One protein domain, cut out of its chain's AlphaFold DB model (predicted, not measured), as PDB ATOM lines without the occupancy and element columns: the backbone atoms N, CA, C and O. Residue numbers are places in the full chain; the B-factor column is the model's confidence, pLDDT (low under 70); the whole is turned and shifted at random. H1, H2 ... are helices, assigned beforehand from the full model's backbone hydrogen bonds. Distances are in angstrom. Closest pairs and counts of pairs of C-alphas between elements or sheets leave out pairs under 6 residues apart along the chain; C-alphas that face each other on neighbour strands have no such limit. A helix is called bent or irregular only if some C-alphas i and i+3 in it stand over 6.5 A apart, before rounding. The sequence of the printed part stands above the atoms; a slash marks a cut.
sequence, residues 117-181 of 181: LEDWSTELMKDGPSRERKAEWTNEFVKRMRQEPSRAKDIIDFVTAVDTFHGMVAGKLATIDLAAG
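What this domain is: This is residues 117 to 181 of the 181 residues of an uncharacterized protein of Verrucomicrobia bacterium (UniProt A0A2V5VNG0). Residues 157 to 181, of which 157 to 179 belong to H3, stick out as a long arm from a small compact head, where H2 is set crosswise to the arm and short H1 packs on H2. The printed part has 65 residues with three named helices, H1, H2 and H3 in order, and no named strand: all helix. It is extended, with a radius of gyration of the C-alphas of 17.9 A and spans of 58 by 21 by 17 A.

Where its parts are: H3, residues 149 to 179, runs 40.9 A from C-alpha 149 at (-2.966, 9.820, -5.891) to C-alpha 179 at (27.920, -16.299, 0.256). It is irregular, C-alphas 151 and 154 being 8.0 A apart, with a kink of 57 degrees near residue 156. H2, residues 134 to 147, measures 20.0 A; H1 is residues 122 to 125.

How they stand to each other: H3 only just touches H1, with residues 151 to 152 alone and 3 pairs of C-alphas within 8 A, the closest Leu 124 and Arg 151 at 5.8 A. H3 and H2 are close but not clearly touching, about perpendicular at 79 degrees; their closest C-alphas, Met 145 and Ala 152, are 5.9 A apart. H2 touches H1 with residues 141 to 145 alone, the closest C-alphas, Met 125 and Phe 141, 6.7 A apart. Every O i to N i+4 pair is within hydrogen-bond range in H2, 25 of 27 in H3; H1 is too short for one.

The domain as a whole: The C-alphas of Asp 127 and Gly 181 are farthest apart, 58.5 A. The printed part has no cut; no link is long. Residues 173 to 181 have pLDDT under 70.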
ATOM      1  N   LEU A 117       9.372  22.191  -1.551       82.50
ATOM      2  CA  LEU A 117       8.532  20.993  -1.412       82.50
ATOM      3  C   LEU A 117       7.054  21.298  -1.713       82.50
ATOM      4  O   LEU A 117       6.290  20.437  -2.134       82.50
ATOM      5  N   GLU A 118       6.658  22.548  -1.530       83.12
ATOM      6  CA  GLU A 118       5.336  23.068  -1.837       83.12
ATOM      7  C   GLU A 118       5.080  23.208  -3.354       83.12
ATOM      8  O   GLU A 118       3.938  23.439  -3.764       83.12
ATOM      9  N   ASP A 119       6.118  23.073  -4.192       85.94
ATOM     10  CA  ASP A 119       6.029  23.070  -5.661       85.94
ATOM     11  C   ASP A 119       5.801  21.684  -6.265       85.94
ATOM     12  O   ASP A 119       5.650  21.560  -7.481       85.94
ATOM     13  N   TRP A 120       5.742  20.641  -5.443       87.75
ATOM     14  CA  TRP A 120       5.250  19.355  -5.911       87.75
ATOM     15  C   TRP A 120       3.739  19.396  -6.143       87.75
ATOM     16  O   TRP A 120       2.993  20.065  -5.425       87.75
ATOM     17  N   SER A 121       3.293  18.637  -7.142       87.19
ATOM     18  CA  SER A 121       1.886  18.373  -7.441       87.19
ATOM     19  C   SER A 121       1.028  19.647  -7.456       87.19
ATOM     20  O   SER A 121      -0.084  19.666  -6.929       87.19
ATOM     21  N   THR A 122       1.530  20.739  -8.047       86.75
ATOM     22  CA  THR A 122       0.855  22.054  -8.046       86.75
ATOM     23  C   THR A 122      -0.586  21.978  -8.543       86.75
ATOM     24  O   THR A 122      -1.474  22.603  -7.965       86.75
ATOM     25  N   GLU A 123      -0.847  21.144  -9.549       88.25
ATOM     26  CA  GLU A 123      -2.192  20.912 -10.074       88.25
ATOM     27  C   GLU A 123      -3.144  20.290  -9.042       88.25
ATOM     28  O   GLU A 123      -4.335  20.579  -9.081       88.25
ATOM     29  N   LEU A 124      -2.666  19.477  -8.093       91.88
ATOM     30  CA  LEU A 124      -3.486  18.935  -6.998       91.88
ATOM     31  C   LEU A 124      -3.980  20.046  -6.053       91.88
ATOM     32  O   LEU A 124      -5.088  19.977  -5.512       91.88
ATOM     33  N   MET A 125      -3.166  21.092  -5.882       91.81
ATOM     34  CA  MET A 125      -3.389  22.194  -4.938       91.81
ATOM     35  C   MET A 125      -3.843  23.502  -5.589       91.81
ATOM     36  O   MET A 125      -3.921  24.516  -4.900       91.81
ATOM     37  N   LYS A 126      -4.178  23.491  -6.884       89.31
ATOM     38  CA  LYS A 126      -4.553  24.682  -7.664       89.31
ATOM     39  C   LYS A 126      -5.664  25.527  -7.024       89.31
ATOM     40  O   LYS A 126      -5.568  26.746  -7.023       89.31
ATOM     41  N   ASP A 127      -6.642  24.868  -6.402       91.75
ATOM     42  CA  ASP A 127      -7.757  25.492  -5.668       91.75
ATOM     43  C   ASP A 127      -7.679  25.199  -4.155       91.75
ATOM     44  O   ASP A 127      -8.678  24.935  -3.481       91.75
ATOM     45  N   GLY A 128      -6.459  25.075  -3.634       90.00
ATOM     46  CA  GLY A 128      -6.183  24.785  -2.230       90.00
ATOM     47  C   GLY A 128      -6.009  26.040  -1.364       90.00
ATOM     48  O   GLY A 128      -6.017  27.167  -1.860       90.00
ATOM     49  N   PRO A 129      -5.817  25.854  -0.047       91.12
ATOM     50  CA  PRO A 129      -5.373  26.906   0.860       91.12
ATOM     51  C   PRO A 129      -4.077  27.571   0.376       91.12
ATOM     52  O   PRO A 129      -3.269  26.962  -0.321       91.12
ATOM     53  N   SER A 130      -3.835  28.814   0.801       88.81
ATOM     54  CA  SER A 130      -2.556  29.492   0.542       88.81
ATOM     55  C   SER A 130      -1.385  28.740   1.187       88.81
ATOM     56  O   SER A 130      -1.487  28.297   2.332       88.81
ATOM     57  N   ARG A 131      -0.236  28.685   0.497       83.81
ATOM     58  CA  ARG A 131       1.034  28.144   1.028       83.81
ATOM     59  C   ARG A 131       1.525  28.880   2.278       83.81
ATOM     60  O   ARG A 131       2.256  28.315   3.085       83.81
ATOM     61  N   GLU A 132       1.097  30.128   2.477       85.88
ATOM     62  CA  GLU A 132       1.405  30.896   3.690       85.88
ATOM     63  C   GLU A 132       0.734  30.290   4.938       85.88
ATOM     64  O   GLU A 132       1.264  30.390   6.045       85.88
ATOM     65  N   ARG A 133      -0.389  29.579   4.763       88.88
ATOM     66  CA  ARG A 133      -1.091  28.822   5.814       88.88
ATOM     67  C   ARG A 133      -0.566  27.387   5.871       88.88
ATOM     68  O   ARG A 133      -1.314  26.439   5.650       88.88
ATOM     69  N   LYS A 134       0.727  27.226   6.185       86.81
ATOM     70  CA  LYS A 134       1.465  25.947   6.088       86.81
ATOM     71  C   LYS A 134       0.719  24.735   6.646       86.81
ATOM     72  O   LYS A 134       0.546  23.759   5.934       86.81
ATOM     73  N   ALA A 135       0.247  24.805   7.892       90.31
ATOM     74  CA  ALA A 135      -0.423  23.671   8.536       90.31
ATOM     75  C   ALA A 135      -1.674  23.214   7.769       90.31
ATOM     76  O   ALA A 135      -1.916  22.023   7.596       90.31
ATOM     77  N   GLU A 136      -2.457  24.165   7.276       93.38
ATOM     78  CA  GLU A 136      -3.671  23.869   6.531       93.38
ATOM     79  C   GLU A 136      -3.385  23.412   5.109       93.38
ATOM     80  O   GLU A 136      -4.003  22.454   4.649       93.38
ATOM     81  N   TRP A 137      -2.418  24.048   4.444       92.00
ATOM     82  CA  TRP A 137      -1.933  23.602   3.145       92.00
ATOM     83  C   TRP A 137      -1.489  22.139   3.221       92.00
ATOM     84  O   TRP A 137      -1.934  21.328   2.417       92.00
ATOM     85  N   THR A 138      -0.693  21.774   4.232       90.31
ATOM     86  CA  THR A 138      -0.208  20.402   4.430       90.31
ATOM     87  C   THR A 138      -1.348  19.420   4.698       90.31
ATOM     88  O   THR A 138      -1.379  18.345   4.100       90.31
ATOM     89  N   ASN A 139      -2.303  19.774   5.561       93.62
ATOM     90  CA  ASN A 139      -3.440  18.901   5.863       93.62
ATOM     91  C   ASN A 139      -4.318  18.658   4.629       93.62
ATOM     92  O   ASN A 139      -4.695  17.517   4.352       93.62
ATOM     93  N   GLU A 140      -4.616  19.715   3.870       94.81
ATOM     94  CA  GLU A 140      -5.402  19.602   2.643       94.81
ATOM     95  C   GLU A 140      -4.632  18.833   1.560       94.81
ATOM     96  O   GLU A 140      -5.210  17.963   0.913       94.81
ATOM     97  N   PHE A 141      -3.323  19.065   1.424       92.44
ATOM     98  CA  PHE A 141      -2.461  18.320   0.509       92.44
ATOM     99  C   PHE A 141      -2.524  16.813   0.776       92.44
ATOM    100  O   PHE A 141      -2.829  16.031  -0.122       92.44
ATOM    101  N   VAL A 142      -2.304  16.395   2.028       91.38
ATOM    102  CA  VAL A 142      -2.334  14.974   2.416       91.38
ATOM    103  C   VAL A 142      -3.710  14.362   2.158       91.38
ATOM    104  O   VAL A 142      -3.803  13.233   1.671       91.38
ATOM    105  N   LYS A 143      -4.785  15.096   2.459       94.75
ATOM    106  CA  LYS A 143      -6.157  14.655   2.191       94.75
ATOM    107  C   LYS A 143      -6.396  14.446   0.693       94.75
ATOM    108  O   LYS A 143      -6.860  13.373   0.316       94.75
ATOM    109  N   ARG A 144      -6.048  15.421  -0.152       95.06
ATOM    110  CA  ARG A 144      -6.228  15.336  -1.611       95.06
ATOM    111  C   ARG A 144      -5.356  14.255  -2.236       95.06
ATOM    112  O   ARG A 144      -5.846  13.487  -3.050       95.06
ATOM    113  N   MET A 145      -4.106  14.121  -1.798       93.94
ATOM    114  CA  MET A 145      -3.194  13.072  -2.267       93.94
ATOM    115  C   MET A 145      -3.761  11.668  -2.010       93.94
ATOM    116  O   MET A 145      -3.619  10.785  -2.849       93.94
ATOM    117  N   ARG A 146      -4.435  11.453  -0.870       92.00
ATOM    118  CA  ARG A 146      -5.106  10.174  -0.571       92.00
ATOM    119  C   ARG A 146      -6.322   9.913  -1.461       92.00
ATOM    120  O   ARG A 146      -6.634   8.756  -1.717       92.00
ATOM    121  N   GLN A 147      -7.021  10.963  -1.885       95.12
ATOM    122  CA  GLN A 147      -8.222  10.863  -2.720       95.12
ATOM    123  C   GLN A 147      -7.879  10.716  -4.209       95.12
ATOM    124  O   GLN A 147      -8.521   9.948  -4.917       95.12
ATOM    125  N   GLU A 148      -6.848  11.422  -4.672       93.69
ATOM    126  CA  GLU A 148      -6.446  11.512  -6.077       93.69
ATOM    127  C   GLU A 148      -4.928  11.277  -6.237       93.69
ATOM    128  O   GLU A 148      -4.199  12.167  -6.686       93.69
ATOM    129  N   PRO A 149      -4.408  10.082  -5.893       90.44
ATOM    130  CA  PRO A 149      -2.966   9.820  -5.891       90.44
ATOM    131  C   PRO A 149      -2.316  10.005  -7.270       90.44
ATOM    132  O   PRO A 149      -1.178  10.457  -7.360       90.44
ATOM    133  N   SER A 150      -3.042   9.749  -8.364       91.62
ATOM    134  CA  SER A 150      -2.541   9.955  -9.732       91.62
ATOM    135  C   SER A 150      -2.152  11.408 -10.035       91.62
ATOM    136  O   SER A 150      -1.307  11.644 -10.896       91.62
ATOM    137  N   ARG A 151      -2.723  12.384  -9.319       91.38
ATOM    138  CA  ARG A 151      -2.382  13.812  -9.440       91.38
ATOM    139  C   ARG A 151      -1.193  14.228  -8.570       91.38
ATOM    140  O   ARG A 151      -0.679  15.323  -8.763       91.38
ATOM    141  N   ALA A 152      -0.742  13.355  -7.669       91.25
ATOM    142  CA  ALA A 152       0.492  13.485  -6.888       91.25
ATOM    143  C   ALA A 152       1.596  12.537  -7.383       91.25
ATOM    144  O   ALA A 152       2.462  12.108  -6.615       91.25
ATOM    145  N   LYS A 153       1.532  12.150  -8.666       90.38
ATOM    146  CA  LYS A 153       2.420  11.151  -9.271       90.38
ATOM    147  C   LYS A 153       3.891  11.482  -9.062       90.38
ATOM    148  O   LYS A 153       4.682  10.593  -8.806       90.38
ATOM    149  N   ASP A 154       4.244  12.751  -9.152       90.19
ATOM    150  CA  ASP A 154       5.601  13.232  -8.969       90.19
ATOM    151  C   ASP A 154       6.154  12.857  -7.573       90.19
ATOM    152  O   ASP A 154       7.201  12.208  -7.493       90.19
ATOM    153  N   ILE A 155       5.440  13.159  -6.481       91.50
ATOM    154  CA  ILE A 155       5.883  12.775  -5.124       91.50
ATOM    155  C   ILE A 155       5.899  11.257  -4.958       91.50
ATOM    156  O   ILE A 155       6.838  10.706  -4.383       91.50
ATOM    157  N   ILE A 156       4.861  10.577  -5.447       91.12
ATOM    158  CA  ILE A 156       4.739   9.121  -5.324       91.12
ATOM    159  C   ILE A 156       5.893   8.423  -6.048       91.12
ATOM    160  O   ILE A 156       6.520   7.535  -5.474       91.12
ATOM    161  N   ASP A 157       6.218   8.850  -7.268       91.81
ATOM    162  CA  ASP A 157       7.336   8.327  -8.051       91.81
ATOM    163  C   ASP A 157       8.666   8.553  -7.319       91.81
ATOM    164  O   ASP A 157       9.505   7.653  -7.265       91.81
ATOM    165  N   PHE A 158       8.851   9.730  -6.710       93.19
ATOM    166  CA  PHE A 158      10.048  10.037  -5.930       93.19
ATOM    167  C   PHE A 158      10.196   9.118  -4.713       93.19
ATOM    168  O   PHE A 158      11.248   8.507  -4.529       93.19
ATOM    169  N   VAL A 159       9.143   8.974  -3.903       91.69
ATOM    170  CA  VAL A 159       9.151   8.092  -2.723       91.69
ATOM    171  C   VAL A 159       9.361   6.635  -3.134       91.69
ATOM    172  O   VAL A 159      10.170   5.938  -2.527       91.69
ATOM    173  N   THR A 160       8.705   6.190  -4.207       92.81
ATOM    174  CA  THR A 160       8.858   4.831  -4.749       92.81
ATOM    175  C   THR A 160      10.291   4.572  -5.206       92.81
ATOM    176  O   THR A 160      10.836   3.495  -4.969       92.81
ATOM    177  N   ALA A 161      10.938   5.557  -5.833       92.00
ATOM    178  CA  ALA A 161      12.332   5.445  -6.242       92.00
ATOM    179  C   ALA A 161      13.288   5.314  -5.045       92.00
ATOM    180  O   ALA A 161      14.230   4.521  -5.106       92.00
ATOM    181  N   VAL A 162      13.042   6.063  -3.963       91.88
ATOM    182  CA  VAL A 162      13.806   5.953  -2.708       91.88
ATOM    183  C   VAL A 162      13.634   4.562  -2.098       91.88
ATOM    184  O   VAL A 162      14.622   3.902  -1.776       91.88
ATOM    185  N   ASP A 163      12.391   4.097  -1.981       90.31
ATOM    186  CA  ASP A 163      12.065   2.794  -1.395       90.31
ATOM    187  C   ASP A 163      12.680   1.637  -2.197       90.31
ATOM    188  O   ASP A 163      13.363   0.773  -1.648       90.31
ATOM    189  N   THR A 164      12.557   1.692  -3.527       91.25
ATOM    190  CA  THR A 164      13.155   0.708  -4.441       91.25
ATOM    191  C   THR A 164      14.667   0.612  -4.248       91.25
ATOM    192  O   THR A 164      15.222  -0.487  -4.185       91.25
ATOM    193  N   PHE A 165      15.355   1.750  -4.124       89.25
ATOM    194  CA  PHE A 165      16.798   1.759  -3.901       89.25
ATOM    195  C   PHE A 165      17.174   1.138  -2.554       89.25
ATOM    196  O   PHE A 165      18.083   0.307  -2.504       89.25
ATOM    197  N   HIS A 166      16.464   1.475  -1.473       85.50
ATOM    198  CA  HIS A 166      16.706   0.860  -0.166       85.50
ATOM    199  C   HIS A 166      16.464  -0.653  -0.186       85.50
ATOM    200  O   HIS A 166      17.297  -1.401   0.328       85.50
ATOM    201  N   GLY A 167      15.396  -1.118  -0.840       85.88
ATOM    202  CA  GLY A 167      15.127  -2.545  -1.026       85.88
ATOM    203  C   GLY A 167      16.245  -3.263  -1.791       85.88
ATOM    204  O   GLY A 167      16.697  -4.332  -1.379       85.88
ATOM    205  N   MET A 168      16.766  -2.650  -2.860       83.88
ATOM    206  CA  MET A 168      17.905  -3.191  -3.612       83.88
ATOM    207  C   MET A 168      19.183  -3.287  -2.770       83.88
ATOM    208  O   MET A 168      19.920  -4.268  -2.887       83.88
ATOM    209  N   VAL A 169      19.477  -2.274  -1.951       80.69
ATOM    210  CA  VAL A 169      20.661  -2.274  -1.078       80.69
ATOM    211  C   VAL A 169      20.530  -3.341   0.008       80.69
ATOM    212  O   VAL A 169      21.464  -4.118   0.200       80.69
ATOM    213  N   ALA A 170      19.367  -3.438   0.656       75.81
ATOM    214  CA  ALA A 170      19.095  -4.461   1.664       75.81
ATOM    215  C   ALA A 170      19.231  -5.881   1.088       75.81
ATOM    216  O   ALA A 170      19.888  -6.730   1.686       75.81
ATOM    217  N   GLY A 171      18.689  -6.117  -0.112       73.06
ATOM    218  CA  GLY A 171      18.823  -7.398  -0.806       73.06
ATOM    219  C   GLY A 171      20.277  -7.761  -1.121       73.06
ATOM    220  O   GLY A 171      20.680  -8.899  -0.908       73.06
ATOM    221  N   LYS A 172      21.099  -6.800  -1.567       70.19
ATOM    222  CA  LYS A 172      22.530  -7.041  -1.837       70.19
ATOM    223  C   LYS A 172      23.314  -7.435  -0.586       70.19
ATOM    224  O   LYS A 172      24.171  -8.307  -0.683       70.19
ATOM    225  N   LEU A 173      23.031  -6.807   0.557       62.66
ATOM    226  CA  LEU A 173      23.687  -7.139   1.826       62.66
ATOM    227  C   LEU A 173      23.331  -8.562   2.277       62.66
ATOM    228  O   LEU A 173      24.228  -9.339   2.589       62.66
ATOM    229  N   ALA A 174      22.053  -8.942   2.190       62.34
ATOM    230  CA  ALA A 174      21.602 -10.288   2.544       62.34
ATOM    231  C   ALA A 174      22.254 -11.392   1.684       62.34
ATOM    232  O   ALA A 174      22.578 -12.463   2.190       62.34
ATOM    233  N   THR A 175      22.483 -11.144   0.389       62.22
ATOM    234  CA  THR A 175      23.132 -12.121  -0.507       62.22
ATOM    235  C   THR A 175      24.636 -12.269  -0.245       62.22
ATOM    236  O   THR A 175      25.185 -13.343  -0.475       62.22
ATOM    237  N   ILE A 176      25.310 -11.215   0.232       62.16
ATOM    238  CA  ILE A 176      26.737 -11.268   0.591       62.16
ATOM    239  C   ILE A 176      26.938 -12.104   1.860       62.16
ATOM    240  O   ILE A 176      27.831 -12.949   1.882       62.16
ATOM    241  N   ASP A 177      26.077 -11.939   2.868       55.16
ATOM    242  CA  ASP A 177      26.145 -12.720   4.111       55.16
ATOM    243  C   ASP A 177      25.898 -14.222   3.875       55.16
ATOM    244  O   ASP A 177      26.514 -15.063   4.522       55.16
ATOM    245  N   LEU A 178      25.054 -14.573   2.898       56.81
ATOM    246  CA  LEU A 178      24.798 -15.966   2.507       56.81
ATOM    247  C   LEU A 178      25.926 -16.601   1.679       56.81
ATOM    248  O   LEU A 178      25.997 -17.822   1.603       56.81
ATOM    249  N   ALA A 179      26.780 -15.804   1.033       52.97
ATOM    250  CA  ALA A 179      27.920 -16.299   0.256       52.97
ATOM    251  C   ALA A 179      29.213 -16.414   1.088       52.97
ATOM    252  O   ALA A 179      30.206 -16.956   0.603       52.97
ATOM    253  N   ALA A 180      29.211 -15.876   2.312       54.53
ATOM    254  CA  ALA A 180      30.343 -15.874   3.236       54.53
ATOM    255  C   ALA A 180      30.232 -16.924   4.364       54.53
ATOM    256  O   ALA A 180      31.156 -17.023   5.174       54.53
ATOM    257  N   GLY A 181      29.129 -17.681   4.423       46.66
ATOM    258  CA  GLY A 181      28.901 -18.800   5.349       46.66
ATOM    259  C   GLY A 181      28.866 -20.141   4.632       46.66
ATOM    260  O   GLY A 181      29.291 -21.133   5.263       46.66
TER     261      GLY A 181